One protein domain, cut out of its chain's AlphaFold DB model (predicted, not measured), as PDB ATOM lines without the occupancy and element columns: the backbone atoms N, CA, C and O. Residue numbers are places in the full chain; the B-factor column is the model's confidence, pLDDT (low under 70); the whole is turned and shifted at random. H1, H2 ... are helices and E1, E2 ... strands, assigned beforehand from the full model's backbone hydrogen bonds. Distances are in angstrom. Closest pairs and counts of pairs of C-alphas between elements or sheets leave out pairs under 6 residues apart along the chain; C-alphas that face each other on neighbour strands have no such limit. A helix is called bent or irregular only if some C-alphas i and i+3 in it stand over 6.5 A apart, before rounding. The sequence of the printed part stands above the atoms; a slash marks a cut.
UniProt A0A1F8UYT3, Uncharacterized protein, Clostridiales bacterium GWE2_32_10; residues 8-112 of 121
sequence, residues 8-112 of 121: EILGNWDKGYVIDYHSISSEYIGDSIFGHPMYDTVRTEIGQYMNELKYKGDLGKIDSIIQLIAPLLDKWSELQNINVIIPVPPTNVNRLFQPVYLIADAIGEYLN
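Overview. This is residues 8 to 112 of the 121 residues of an uncharacterized protein of Clostridiales bacterium GWE2_32_10 (UniProt A0A1F8UYT3). Three helices, H1, H2 and H4, make a small helical body, with H2 packed on both of the others, and a two-stranded hairpin, E1 and E2, reaches away from it as an arm at one end of the longest axis. The short helix H3 lies toward the other end, and two long stretches with no named element, residues 8 to 24 and 81 to 98, complete the outline. The printed part has 105 residues, with two strands and then four helices in the order E1, E2, H1, H2, H3, H4; the sheet, E1 - E2, is antiparallel, and the class is mixed, helices and strands. The whole is loose, with a radius of gyration of the C-alphas of 16.5 A, and elongated, spanning 54 by 29 by 27 A.

Arrangement. After residues 8 to 24, E1, residues 25 to 31, and E2, residues 37 to 42, form a hairpin, antiparallel at 155 degrees between their directions. N 27 and O 40 are 2.9 A apart and N 40 and O 27 are 2.8 A apart, both within hydrogen-bond range. H1, residues 45 to 56, is apart from E1. H2, residues 61 to 75, touches H1 in a helical hairpin; the closest C-alphas, those of Tyr 49 and Lys 61, are 5.5 A apart. These two run opposite ways at a shallow tilt of 34 degrees, only just short of steep. H3, residues 77 to 80, is close to H2 but not clearly touching, with the C-alphas of Leu 73 and Leu 79 closest at 7.3 A. H4, residues 99 to 111, touches H2; the closest C-alphas, those of Ile 62 and Ile 103, are 6.3 A apart. H2 and H4 run the same way at a steep tilt of 46 degrees. H1 and H4 are close but not clearly touching, with the C-alphas of Lys 54 and Pro 99 closest at 6.5 A. Every O i to N i+4 pair is within hydrogen-bond range in H1 and H4, against 8 of 11 in H2; H3 is too short for such a pair.

Along the chain. E1 begins at C-alpha 25, (142.987, 209.133, 175.083), and is 18.1 A long; E2 measures 16.3 A. H1 is 15.6 A long. H2 is 22.1 A long and irregular, with C-alphas 68 and 71 7.2 A apart. H3 has four residues. H4 is 18.2 A long and ends at C-alpha 111, (156.633, 219.930, 202.564).

Size, cuts and confidence. The two C-alphas farthest apart, those of Ile 33 and Asn 81, are 54.4 A apart. The printed part has no cut. The link from H3 to H4, 18 residues, is long. The mean pLDDT of the printed part is 93.9, and no printed residue is under 70.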
ATOM      1  N   GLU A   8     138.878 218.051 193.283       93.31
ATOM      2  CA  GLU A   8     138.516 217.729 194.668       93.31
ATOM      3  C   GLU A   8     137.542 216.541 194.689       93.31
ATOM      4  O   GLU A   8     136.603 216.471 193.893       93.31
ATOM      5  N   ILE A   9     137.773 215.596 195.600       94.75
ATOM      6  CA  ILE A   9     136.974 214.382 195.768       94.75
ATOM      7  C   ILE A   9     136.511 214.226 197.217       94.75
ATOM      8  O   ILE A   9     137.239 214.502 198.172       94.75
ATOM      9  N   LEU A  10     135.285 213.730 197.372       96.12
ATOM     10  CA  LEU A  10     134.662 213.481 198.669       96.12
ATOM     11  C   LEU A  10     134.860 212.022 199.091       96.12
ATOM     12  O   LEU A  10     134.823 211.117 198.257       96.12
ATOM     13  N   GLY A  11     135.028 211.796 200.391       94.44
ATOM     14  CA  GLY A  11     135.190 210.467 200.972       94.44
ATOM     15  C   GLY A  11     135.301 210.521 202.491       94.44
ATOM     16  O   GLY A  11     134.906 211.505 203.112       94.44
ATOM     17  N   ASN A  12     135.857 209.466 203.092       94.12
ATOM     18  CA  ASN A  12     136.046 209.355 204.545       94.12
ATOM     19  C   ASN A  12     137.310 210.103 205.024       94.12
ATOM     20  O   ASN A  12     138.087 209.576 205.816       94.12
ATOM     21  N   TRP A  13     137.537 211.305 204.500       91.19
ATOM     22  CA  TRP A  13     138.675 212.180 204.782       91.19
ATOM     23  C   TRP A  13     138.202 213.634 204.835       91.19
ATOM     24  O   TRP A  13     137.203 213.978 204.206       91.19
ATOM     25  N   ASP A  14     138.937 214.500 205.537       90.69
ATOM     26  CA  ASP A  14     138.595 215.928 205.624       90.69
ATOM     27  C   ASP A  14     138.686 216.622 204.254       90.69
ATOM     28  O   ASP A  14     137.852 217.461 203.911       90.69
ATOM     29  N   LYS A  15     139.704 216.252 203.461       91.25
ATOM     30  CA  LYS A  15     140.006 216.799 202.134       91.25
ATOM     31  C   LYS A  15     140.696 215.762 201.249       91.25
ATOM     32  O   LYS A  15     141.592 215.064 201.711       91.25
ATOM     33  N   GLY A  16     140.301 215.674 199.978       92.25
ATOM     34  CA  GLY A  16     140.892 214.743 199.015       92.25
ATOM     35  C   GLY A  16     140.962 215.349 197.625       92.25
ATOM     36  O   GLY A  16     140.041 216.043 197.204       92.25
ATOM     37  N   TYR A  17     142.069 215.108 196.924       92.12
ATOM     38  CA  TYR A  17     142.334 215.703 195.618       92.12
ATOM     39  C   TYR A  17     142.986 214.685 194.691       92.12
ATOM     40  O   TYR A  17     143.889 213.943 195.079       92.12
ATOM     41  N   VAL A  18     142.546 214.693 193.440       93.88
ATOM     42  CA  VAL A  18     143.219 214.060 192.309       93.88
ATOM     43  C   VAL A  18     144.028 215.139 191.604       93.88
ATOM     44  O   VAL A  18     143.495 216.212 191.343       93.88
ATOM     45  N   ILE A  19     145.300 214.877 191.296       93.88
ATOM     46  CA  ILE A  19     146.171 215.855 190.624       93.88
ATOM     47  C   ILE A  19     145.761 216.055 189.161       93.88
ATOM     48  O   ILE A  19     145.638 217.187 188.702       93.88
ATOM     49  N   ASP A  20     145.597 214.948 188.436       95.56
ATOM     50  CA  ASP A  20     145.100 214.897 187.061       95.56
ATOM     51  C   ASP A  20     144.763 213.438 186.692       95.56
ATOM     52  O   ASP A  20     145.107 212.493 187.412       95.56
ATOM     53  N   TYR A  21     144.147 213.240 185.532       94.50
ATOM     54  CA  TYR A  21     144.022 211.944 184.881       94.50
ATOM     55  C   TYR A  21     145.383 211.403 184.430       94.50
ATOM     56  O   TYR A  21     146.317 212.148 184.141       94.50
ATOM     57  N   HIS A  22     145.497 210.078 184.299       93.12
ATOM     58  CA  HIS A  22     146.710 209.443 183.767       93.12
ATOM     59  C   HIS A  22     146.810 209.522 182.234       93.12
ATOM     60  O   HIS A  22     147.902 209.469 181.666       93.12
ATOM     61  N   SER A  23     145.678 209.579 181.532       93.88
ATOM     62  CA  SER A  23     145.626 209.540 180.069       93.88
ATOM     63  C   SER A  23     144.512 210.430 179.537       93.88
ATOM     64  O   SER A  23     143.477 210.564 180.182       93.88
ATOM     65  N   ILE A  24     144.756 211.037 178.377       93.94
ATOM     66  CA  ILE A  24     143.810 211.885 177.644       93.94
ATOM     67  C   ILE A  24     142.977 211.009 176.701       93.94
ATOM     68  O   ILE A  24     141.755 211.112 176.676       93.94
ATOM     69  N   SER A  25     143.631 210.113 175.961       94.19
ATOM     70  CA  SER A  25     142.987 209.133 175.083       94.19
ATOM     71  C   SER A  25     143.798 207.839 175.031       94.19
ATOM     72  O   SER A  25     144.989 207.816 175.352       94.19
ATOM     73  N   SER A  26     143.144 206.740 174.658       93.75
ATOM     74  CA  SER A  26     143.802 205.466 174.380       93.75
ATOM     75  C   SER A  26     143.021 204.730 173.302       93.75
ATOM     76  O   SER A  26     141.940 204.208 173.569       93.75
ATOM     77  N   GLU A  27     143.556 204.703 172.089       95.38
ATOM     78  CA  GLU A  27     142.882 204.156 170.913       95.38
ATOM     79  C   GLU A  27     143.482 202.808 170.534       95.38
ATOM     80  O   GLU A  27     144.695 202.632 170.552       95.38
ATOM     81  N   TYR A  28     142.633 201.834 170.214       94.75
ATOM     82  CA  TYR A  28     143.085 200.532 169.734       94.75
ATOM     83  C   TYR A  28     143.593 200.651 168.294       94.75
ATOM     84  O   TYR A  28     142.855 201.105 167.421       94.75
ATOM     85  N   ILE A  29     144.828 200.213 168.041       95.69
ATOM     86  CA  ILE A  29     145.490 200.347 166.730       95.69
ATOM     87  C   ILE A  29     145.708 199.005 166.016       95.69
ATOM     88  O   ILE A  29     146.421 198.941 165.016       95.69
ATOM     89  N   GLY A  30     145.072 197.938 166.504       95.31
ATOM     90  CA  GLY A  30     145.187 196.588 165.954       95.31
ATOM     91  C   GLY A  30     145.980 195.642 166.851       95.31
ATOM     92  O   GLY A  30     146.446 196.011 167.928       95.31
ATOM     93  N   ASP A  31     146.131 194.407 166.389       95.75
ATOM     94  CA  ASP A  31     146.900 193.384 167.087       95.75
ATOM     95  C   ASP A  31     148.350 193.364 166.597       95.75
ATOM     96  O   ASP A  31     148.653 193.552 165.417       95.75
ATOM     97  N   SER A  32     149.268 193.096 167.518       91.88
ATOM     98  CA  SER A  32     150.666 192.826 167.203       91.88
ATOM     99  C   SER A  32     150.837 191.557 166.372       91.88
ATOM    100  O   SER A  32     149.946 190.715 166.295       91.88
ATOM    101  N   ILE A  33     152.040 191.354 165.825       92.50
ATOM    102  CA  ILE A  33     152.401 190.111 165.119       92.50
ATOM    103  C   ILE A  33     152.248 188.847 165.986       92.50
ATOM    104  O   ILE A  33     152.209 187.742 165.455       92.50
ATOM    105  N   PHE A  34     152.151 189.009 167.309       93.88
ATOM    106  CA  PHE A  34     151.919 187.941 168.282       93.88
ATOM    107  C   PHE A  34     150.449 187.843 168.734       93.88
ATOM    108  O   PHE A  34     150.140 187.075 169.639       93.88
ATOM    109  N   GLY A  35     149.537 188.616 168.133       92.25
ATOM    110  CA  GLY A  35     148.107 188.613 168.452       92.25
ATOM    111  C   GLY A  35     147.729 189.381 169.723       92.25
ATOM    112  O   GLY A  35     146.622 189.214 170.225       92.25
ATOM    113  N   HIS A  36     148.638 190.185 170.287       92.56
ATOM    114  CA  HIS A  36     148.327 191.044 171.437       92.56
ATOM    115  C   HIS A  36     147.787 192.406 170.996       92.56
ATOM    116  O   HIS A  36     148.452 193.031 170.164       92.56
ATOM    117  N   PRO A  37     146.695 192.909 171.600       93.69
ATOM    118  CA  PRO A  37     146.133 194.197 171.235       93.69
ATOM    119  C   PRO A  37     147.107 195.333 171.554       93.69
ATOM    120  O   PRO A  37     147.678 195.395 172.645       93.69
ATOM    121  N   MET A  38     147.292 196.236 170.596       93.56
ATOM    122  CA  MET A  38     148.093 197.444 170.740       93.56
ATOM    123  C   MET A  38     147.199 198.673 170.874       93.56
ATOM    124  O   MET A  38     146.130 198.764 170.268       93.56
ATOM    125  N   TYR A  39     147.681 199.648 171.641       93.31
ATOM    126  CA  TYR A  39     146.984 200.907 171.865       93.31
ATOM    127  C   TYR A  39     147.930 202.086 171.658       93.31
ATOM    128  O   TYR A  39     149.073 202.047 172.117       93.31
ATOM    129  N   ASP A  40     147.432 203.137 171.017       92.56
ATOM    130  CA  ASP A  40     148.058 204.452 171.024       92.56
ATOM    131  C   ASP A  40     147.463 205.275 172.172       92.56
ATOM    132  O   ASP A  40     146.282 205.627 172.161       92.56
ATOM    133  N   THR A  41     148.260 205.508 173.217       94.12
ATOM    134  CA  THR A  41     147.823 206.201 174.436       94.12
ATOM    135  C   THR A  41     148.473 207.573 174.531       94.12
ATOM    136  O   THR A  41     149.674 207.678 174.801       94.12
ATOM    137  N   VAL A  42     147.657 208.623 174.447       94.94
ATOM    138  CA  VAL A  42     148.075 210.002 174.717       94.94
ATOM    139  C   VAL A  42     147.921 210.278 176.209       94.94
ATOM    140  O   VAL A  42     146.847 210.086 176.785       94.94
ATOM    141  N   ARG A  43     148.998 210.723 176.864       94.50
ATOM    142  CA  ARG A  43     149.026 210.970 178.314       94.50
ATOM    143  C   ARG A  43     148.965 212.451 178.654       94.50
ATOM    144  O   ARG A  43     149.405 213.292 177.877       94.50
ATOM    145  N   THR A  44     148.439 212.746 179.842       95.88
ATOM    146  CA  THR A  44     148.670 214.042 180.493       95.88
ATOM    147  C   THR A  44     150.157 214.182 180.818       95.88
ATOM    148  O   THR A  44     150.892 213.191 180.820       95.88
ATOM    149  N   GLU A  45     150.615 215.393 181.129       95.88
ATOM    150  CA  GLU A  45     152.024 215.624 181.465       95.88
ATOM    151  C   GLU A  45     152.464 214.779 182.673       95.88
ATOM    152  O   GLU A  45     153.410 213.993 182.579       95.88
ATOM    153  N   ILE A  46     151.709 214.836 183.776       96.25
ATOM    154  CA  ILE A  46     151.987 214.001 184.951       96.25
ATOM    155  C   ILE A  46     151.813 212.509 184.643       96.25
ATOM    156  O   ILE A  46     152.583 211.679 185.126       96.25
ATOM    157  N   GLY A  47     150.843 212.144 183.799       96.25
ATOM    158  CA  GLY A  47     150.644 210.773 183.346       96.25
ATOM    159  C   GLY A  47     151.854 210.224 182.592       96.25
ATOM    160  O   GLY A  47     152.241 209.072 182.805       96.25
ATOM    161  N   GLN A  48     152.487 211.053 181.759       96.88
ATOM    162  CA  GLN A  48     153.707 210.710 181.042       96.88
ATOM    163  C   GLN A  48     154.881 210.526 182.007       96.88
ATOM    164  O   GLN A  48     155.543 209.490 181.940       96.88
ATOM    165  N   TYR A  49     155.090 211.443 182.958       97.31
ATOM    166  CA  TYR A  49     156.133 211.280 183.980       97.31
ATOM    167  C   TYR A  49     155.927 210.015 184.819       97.31
ATOM    168  O   TYR A  49     156.863 209.246 185.030       97.31
ATOM    169  N   MET A  50     154.683 209.725 185.207       96.38
ATOM    170  CA  MET A  50     154.334 208.488 185.907       96.38
ATOM    171  C   MET A  50     154.595 207.239 185.061       96.38
ATOM    172  O   MET A  50     155.003 206.211 185.599       96.38
ATOM    173  N   ASN A  51     154.353 207.282 183.749       95.75
ATOM    174  CA  ASN A  51     154.650 206.162 182.857       95.75
ATOM    175  C   ASN A  51     156.162 205.903 182.764       95.75
ATOM    176  O   ASN A  51     156.600 204.759 182.901       95.75
ATOM    177  N   GLU A  52     156.944 206.964 182.585       96.81
ATOM    178  CA  GLU A  52     158.403 206.909 182.485       96.81
ATOM    179  C   GLU A  52     159.034 206.404 183.785       96.81
ATOM    180  O   GLU A  52     159.849 205.481 183.750       96.81
ATOM    181  N   LEU A  53     158.547 206.877 184.933       96.56
ATOM    182  CA  LEU A  53     158.936 206.346 186.232       96.56
ATOM    183  C   LEU A  53     158.571 204.856 186.357       96.56
ATOM    184  O   LEU A  53     159.433 204.018 186.596       96.56
ATOM    185  N   LYS A  54     157.297 204.483 186.165       93.31
ATOM    186  CA  LYS A  54     156.800 203.127 186.486       93.31
ATOM    187  C   LYS A  54     157.299 202.021 185.565       93.31
ATOM    188  O   LYS A  54     157.343 200.875 186.020       93.31
ATOM    189  N   TYR A  55     157.541 202.331 184.294       92.56
ATOM    190  CA  TYR A  55     157.790 201.324 183.256       92.56
ATOM    191  C   TYR A  55     159.134 201.490 182.553       92.56
ATOM    192  O   TYR A  55     159.659 200.499 182.056       92.56
ATOM    193  N   LYS A  56     159.706 202.702 182.525       93.69
ATOM    194  CA  LYS A  56     161.054 202.930 181.981       93.69
ATOM    195  C   LYS A  56     162.127 203.029 183.068       93.69
ATOM    196  O   LYS A  56     163.305 202.995 182.740       93.69
ATOM    197  N   GLY A  57     161.733 203.110 184.343       94.44
ATOM    198  CA  GLY A  57     162.670 203.177 185.464       94.44
ATOM    199  C   GLY A  57     163.365 204.531 185.609       94.44
ATOM    200  O   GLY A  57     164.414 204.602 186.242       94.44
ATOM    201  N   ASP A  58     162.818 205.589 185.007       96.88
ATOM    202  CA  ASP A  58     163.434 206.915 185.024       96.88
ATOM    203  C   ASP A  58     163.139 207.634 186.349       96.88
ATOM    204  O   ASP A  58     162.099 208.274 186.515       96.88
ATOM    205  N   LEU A  59     164.057 207.500 187.310       96.44
ATOM    206  CA  LEU A  59     163.946 208.131 188.628       96.44
ATOM    207  C   LEU A  59     164.005 209.664 188.563       96.44
ATOM    208  O   LEU A  59     163.433 210.320 189.429       96.44
ATOM    209  N   GLY A  60     164.592 210.254 187.511       97.06
ATOM    210  CA  GLY A  60     164.617 211.712 187.322       97.06
ATOM    211  C   GLY A  60     163.222 212.320 187.131       97.06
ATOM    212  O   GLY A  60     163.025 213.530 187.258       97.06
ATOM    213  N   LYS A  61     162.213 211.481 186.872       97.81
ATOM    214  CA  LYS A  61     160.814 211.907 186.797       97.81
ATOM    215  C   LYS A  61     160.218 212.268 188.148       97.81
ATOM    216  O   LYS A  61     159.208 212.959 188.153       97.81
ATOM    217  N   ILE A  62     160.833 211.869 189.262       98.25
ATOM    218  CA  ILE A  62     160.400 212.287 190.601       98.25
ATOM    219  C   ILE A  62     160.498 213.811 190.717       98.25
ATOM    220  O   ILE A  62     159.484 214.458 190.971       98.25
ATOM    221  N   ASP A  63     161.654 214.394 190.395       97.69
ATOM    222  CA  ASP A  63     161.858 215.850 190.429       97.69
ATOM    223  C   ASP A  63     160.889 216.582 189.494       97.69
ATOM    224  O   ASP A  63     160.304 217.603 189.857       97.69
ATOM    225  N   SER A  64     160.659 216.022 188.301       97.56
ATOM    226  CA  SER A  64     159.706 216.580 187.331       97.56
ATOM    227  C   SER A  64     158.268 216.561 187.866       97.56
ATOM    228  O   SER A  64     157.522 217.520 187.668       97.56
ATOM    229  N   ILE A  65     157.872 215.490 188.563       97.69
ATOM    230  CA  ILE A  65     156.562 215.381 189.217       97.69
ATOM    231  C   ILE A  65     156.447 216.419 190.333       97.69
ATOM    232  O   ILE A  65     155.466 217.161 190.342       97.69
ATOM    233  N   ILE A  66     157.437 216.516 191.229       97.69
ATOM    234  CA  ILE A  66     157.422 217.485 192.336       97.69
ATOM    235  C   ILE A  66     157.345 218.913 191.805       97.69
ATOM    236  O   ILE A  66     156.476 219.669 192.229       97.69
ATOM    237  N   GLN A  67     158.167 219.269 190.818       96.88
ATOM    238  CA  GLN A  67     158.129 220.591 190.198       96.88
ATOM    239  C   GLN A  67     156.754 220.907 189.588       96.88
ATOM    240  O   GLN A  67     156.277 222.039 189.690       96.88
ATOM    241  N   LEU A  68     156.108 219.918 188.964       96.50
ATOM    242  CA  LEU A  68     154.797 220.090 188.347       96.50
ATOM    243  C   LEU A  68     153.685 220.304 189.388       96.50
ATOM    244  O   LEU A  68     152.792 221.125 189.160       96.50
ATOM    245  N   ILE A  69     153.732 219.591 190.521       95.88
ATOM    246  CA  ILE A  69     152.679 219.638 191.552       95.88
ATOM    247  C   ILE A  69     152.942 220.652 192.668       95.88
ATOM    248  O   ILE A  69     151.999 221.025 193.359       95.88
ATOM    249  N   ALA A  70     154.173 221.137 192.833       95.25
ATOM    250  CA  ALA A  70     154.566 222.110 193.854       95.25
ATOM    251  C   ALA A  70     153.601 223.312 193.959       95.25
ATOM    252  O   ALA A  70     153.097 223.568 195.052       95.25
ATOM    253  N   PRO A  71     153.187 223.970 192.852       92.69
ATOM    254  CA  PRO A  71     152.234 225.079 192.931       92.69
ATOM    255  C   PRO A  71     150.848 224.695 193.469       92.69
ATOM    256  O   PRO A  71     150.104 225.570 193.909       92.69
ATOM    257  N   LEU A  72     150.452 223.423 193.361       91.12
ATOM    258  CA  LEU A  72     149.220 222.912 193.962       91.12
ATOM    259  C   LEU A  72     149.427 222.641 195.452       91.12
ATOM    260  O   LEU A  72     148.582 223.043 196.248       91.12
ATOM    261  N   LEU A  73     150.546 222.009 195.817       92.69
ATOM    262  CA  LEU A  73     150.906 221.746 197.210       92.69
ATOM    263  C   LEU A  73     150.976 223.050 198.019       92.69
ATOM    264  O   LEU A  73     150.379 223.136 199.087       92.69
ATOM    265  N   ASP A  74     151.598 224.095 197.466       91.81
ATOM    266  CA  ASP A  74     151.727 225.410 198.112       91.81
ATOM    267  C   ASP A  74     150.377 226.107 198.342       91.81
ATOM    268  O   ASP A  74     150.206 226.863 199.300       91.81
ATOM    269  N   LYS A  75     149.407 225.881 197.449       89.06
ATOM    270  CA  LYS A  75     148.060 226.467 197.547       89.06
ATOM    271  C   LYS A  75     147.172 225.738 198.544       89.06
ATOM    272  O   LYS A  75     146.154 226.287 198.963       89.06
ATOM    273  N   TRP A  76     147.517 224.503 198.884       88.12
ATOM    274  CA  TRP A  76     146.671 223.637 199.679       88.12
ATOM    275  C   TRP A  76     146.960 223.837 201.168       88.12
ATOM    276  O   TRP A  76     147.762 223.137 201.784       88.12
ATOM    277  N   SER A  77     146.300 224.842 201.747       85.19
ATOM    278  CA  SER A  77     146.539 225.310 203.118       85.19
ATOM    279  C   SER A  77     146.443 224.220 204.189       85.19
ATOM    280  O   SER A  77     147.155 224.254 205.189       85.19
ATOM    281  N   GLU A  78     145.602 223.218 203.970       85.19
ATOM    282  CA  GLU A  78     145.367 222.100 204.871       85.19
ATOM    283  C   GLU A  78     146.620 221.227 205.039       85.19
ATOM    284  O   GLU A  78     146.851 220.705 206.132       85.19
ATOM    285  N   LEU A  79     147.488 221.151 204.019       86.56
ATOM    286  CA  LEU A  79     148.769 220.439 204.100       86.56
ATOM    287  C   LEU A  79     149.749 221.093 205.084       86.56
ATOM    288  O   LEU A  79     150.665 220.435 205.571       86.56
ATOM    289  N   GLN A  80     149.563 222.365 205.449       81.50
ATOM    290  CA  GLN A  80     150.408 222.998 206.466       81.50
ATOM    291  C   GLN A  80     150.195 222.367 207.850       81.50
ATOM    292  O   GLN A  80     151.140 222.269 208.640       81.50
ATOM    293  N   ASN A  81     148.979 221.875 208.110       86.19
ATOM    294  CA  ASN A  81     148.551 221.378 209.414       86.19
ATOM    295  C   ASN A  81     148.755 219.871 209.601       86.19
ATOM    296  O   ASN A  81     148.594 219.380 210.717       86.19
ATOM    297  N   ILE A  82     149.122 219.129 208.553       91.69
ATOM    298  CA  ILE A  82     149.397 217.698 208.703       91.69
ATOM    299  C   ILE A  82     150.722 217.488 209.444       91.69
ATOM    300  O   ILE A  82     151.679 218.262 209.304       91.69
ATOM    301  N   ASN A  83     150.790 216.417 210.233       94.25
ATOM    302  CA  ASN A  83     152.007 216.029 210.947       94.25
ATOM    303  C   ASN A  83     152.851 215.014 210.178       94.25
ATOM    304  O   ASN A  83     154.036 214.887 210.460       94.25
ATOM    305  N   VAL A  84     152.236 214.277 209.256       95.44
ATOM    306  CA  VAL A  84     152.808 213.070 208.670       95.44
ATOM    307  C   VAL A  84     152.206 212.792 207.300       95.44
ATOM    308  O   VAL A  84     151.039 213.101 207.060       95.44
ATOM    309  N   ILE A  85     153.003 212.183 206.428       95.94
ATOM    310  CA  ILE A  85     152.578 211.628 205.147       95.94
ATOM    311  C   ILE A  85     152.633 210.106 205.234       95.94
ATOM    312  O   ILE A  85     153.600 209.535 205.733       95.94
ATOM    313  N   ILE A  86     151.577 209.452 204.754       96.38
ATOM    314  CA  ILE A  86     151.470 207.994 204.748       96.38
ATOM    315  C   ILE A  86     151.088 207.556 203.326       96.38
ATOM    316  O   ILE A  86     149.961 207.822 202.894       96.38
ATOM    317  N   PRO A  87     151.999 206.923 202.568       96.00
ATOM    318  CA  PRO A  87     151.676 206.356 201.270       96.00
ATOM    319  C   PRO A  87     150.775 205.128 201.409       96.00
ATOM    320  O   PRO A  87     150.898 204.333 202.339       96.00
ATOM    321  N   VAL A  88     149.897 204.933 200.426       94.44
ATOM    322  CA  VAL A  88     149.122 203.693 200.307       94.44
ATOM    323  C   VAL A  88     150.068 202.546 199.920       94.44
ATOM    324  O   VAL A  88     150.826 202.709 198.956       94.44
ATOM    325  N   PRO A  89     150.017 201.383 200.601       92.56
ATOM    326  CA  PRO A  89     150.874 200.248 200.280       92.56
ATOM    327  C   PRO A  89     150.724 199.799 198.817       92.56
ATOM    328  O   PRO A  89     149.605 199.704 198.295       92.56
ATOM    329  N   PRO A  90     151.832 199.504 198.115       92.12
ATOM    330  CA  PRO A  90     151.781 199.051 196.739       92.12
ATOM    331  C   PRO A  90     151.256 197.618 196.664       92.12
ATOM    332  O   PRO A  90     151.728 196.719 197.350       92.12
ATOM    333  N   THR A  91     150.344 197.361 195.727       88.12
ATOM    334  CA  THR A  91     149.840 195.999 195.485       88.12
ATOM    335  C   THR A  91     150.908 195.073 194.890       88.12
ATOM    336  O   THR A  91     150.926 193.879 195.166       88.12
ATOM    337  N   ASN A  92     151.800 195.603 194.045       88.12
ATOM    338  CA  ASN A  92     152.888 194.827 193.451       88.12
ATOM    339  C   ASN A  92     154.196 195.097 194.195       88.12
ATOM    340  O   ASN A  92     154.894 196.067 193.899       88.12
ATOM    341  N   VAL A  93     154.536 194.190 195.106       87.12
ATOM    342  CA  VAL A  93     155.767 194.240 195.905       87.12
ATOM    343  C   VAL A  93     157.019 193.794 195.135       87.12
ATOM    344  O   VAL A  93     158.129 194.118 195.535       87.12
ATOM    345  N   ASN A  94     156.864 193.130 193.983       89.44
ATOM    346  CA  ASN A  94     157.958 192.587 193.167       89.44
ATOM    347  C   ASN A  94     158.506 193.618 192.164       89.44
ATOM    348  O   ASN A  94     158.632 193.342 190.969       89.44
ATOM    349  N   ARG A  95     158.796 194.834 192.628       86.44
ATOM    350  CA  ARG A  95     159.442 195.881 191.825       86.44
ATOM    351  C   ARG A  95     160.807 196.205 192.416       86.44
ATOM    352  O   ARG A  95     160.971 196.172 193.628       86.44
ATOM    353  N   LEU A  96     161.761 196.575 191.557       88.75
ATOM    354  CA  LEU A  96     163.085 197.042 191.990       88.75
ATOM    355  C   LEU A  96     162.986 198.265 192.919       88.75
ATOM    356  O   LEU A  96     163.809 198.437 193.808       88.75
ATOM    357  N   PHE A  97     161.968 199.094 192.703       92.81
ATOM    358  CA  PHE A  97     161.617 200.227 193.546       92.81
ATOM    359  C   PHE A  97     160.101 200.430 193.533       92.81
ATOM    360  O   PHE A  97     159.411 199.996 192.603       92.81
ATOM    361  N   GLN A  98     159.583 201.122 194.546       94.62
ATOM    362  CA  GLN A  98     158.162 201.422 194.668       94.62
ATOM    363  C   GLN A  98     157.900 202.900 194.362       94.62
ATOM    364  O   GLN A  98     158.234 203.760 195.171       94.62
ATOM    365  N   PRO A  99     157.276 203.221 193.211       95.12
ATOM    366  CA  PRO A  99     156.983 204.602 192.832       95.12
ATOM    367  C   PRO A  99     156.182 205.370 193.887       95.12
ATOM    368  O   PRO A  99     156.400 206.560 194.059       95.12
ATOM    369  N   VAL A 100     155.262 204.697 194.588       95.44
ATOM    370  CA  VAL A 100     154.415 205.336 195.608       95.44
ATOM    371  C   VAL A 100     155.231 205.845 196.795       95.44
ATOM    372  O   VAL A 100     154.990 206.954 197.254       95.44
ATOM    373  N   TYR A 101     156.223 205.071 197.231       95.88
ATOM    374  CA  TYR A 101     157.119 205.424 198.326       95.88
ATOM    375  C   TYR A 101     158.044 206.570 197.929       95.88
ATOM    376  O   TYR A 101     158.042 207.603 198.582       95.88
ATOM    377  N   LEU A 102     158.697 206.461 196.768       96.69
ATOM    378  CA  LEU A 102     159.587 207.512 196.267       96.69
ATOM    379  C   LEU A 102     158.881 208.862 196.074       96.69
ATOM    380  O   LEU A 102     159.437 209.906 196.394       96.69
ATOM    381  N   ILE A 103     157.652 208.855 195.551       97.56
ATOM    382  CA  ILE A 103     156.879 210.091 195.382       97.56
ATOM    383  C   ILE A 103     156.438 210.640 196.742       97.56
ATOM    384  O   ILE A 103     156.502 211.848 196.947       97.56
ATOM    385  N   ALA A 104     155.979 209.789 197.663       97.25
ATOM    386  CA  ALA A 104     155.546 210.235 198.984       97.25
ATOM    387  C   ALA A 104     156.699 210.830 199.801       97.25
ATOM    388  O   ALA A 104     156.505 211.864 200.436       97.25
ATOM    389  N   ASP A 105     157.884 210.225 199.729       97.12
ATOM    390  CA  ASP A 105     159.095 210.734 200.368       97.12
ATOM    391  C   ASP A 105     159.493 212.095 199.784       97.12
ATOM    392  O   ASP A 105     159.604 213.070 200.520       97.12
ATOM    393  N   ALA A 106     159.529 212.228 198.454       97.88
ATOM    394  CA  ALA A 106     159.829 213.500 197.794       97.88
ATOM    395  C   ALA A 106     158.792 214.607 198.096       97.88
ATOM    396  O   ALA A 106     159.144 215.781 198.230       97.88
ATOM    397  N   ILE A 107     157.506 214.261 198.246       96.88
ATOM    398  CA  ILE A 107     156.481 215.205 198.733       96.88
ATOM    399  C   ILE A 107     156.753 215.581 200.198       96.88
ATOM    400  O   ILE A 107     156.597 216.745 200.566       96.88
ATOM    401  N   GLY A 108     157.157 214.621 201.034       96.25
ATOM    402  CA  GLY A 108     157.544 214.846 202.428       96.25
ATOM    403  C   GLY A 108     158.723 215.797 202.560       96.25
ATOM    404  O   GLY A 108     158.630 216.772 203.304       96.25
ATOM    405  N   GLU A 109     159.780 215.585 201.779       97.12
ATOM    406  CA  GLU A 109     160.927 216.488 201.692       97.12
ATOM    407  C   GLU A 109     160.496 217.895 201.259       97.12
ATOM    408  O   GLU A 109     160.847 218.876 201.916       97.12
ATOM    409  N   TYR A 110     159.669 217.999 200.210       96.94
ATOM    410  CA  TYR A 110     159.161 219.282 199.717       96.94
ATOM    411  C   TYR A 110     158.350 220.042 200.780       96.94
ATOM    412  O   TYR A 110     158.516 221.249 200.952       96.94
ATOM    413  N   LEU A 111     157.485 219.345 201.521       95.50
ATOM    414  CA  LEU A 111     156.633 219.930 202.564       95.50
ATOM    415  C   LEU A 111     157.320 220.039 203.935       95.50
ATOM    416  O   LEU A 111     156.721 220.570 204.876       95.50
ATOM    417  N   ASN A 112     158.548 219.530 204.065       95.56
ATOM    418  CA  ASN A 112     159.249 219.344 205.333       95.56
ATOM    419  C   ASN A 112     158.392 218.582 206.371       95.56
ATOM    420  O   ASN A 112     158.189 219.032 207.504       95.56
TER     421      ASN A 112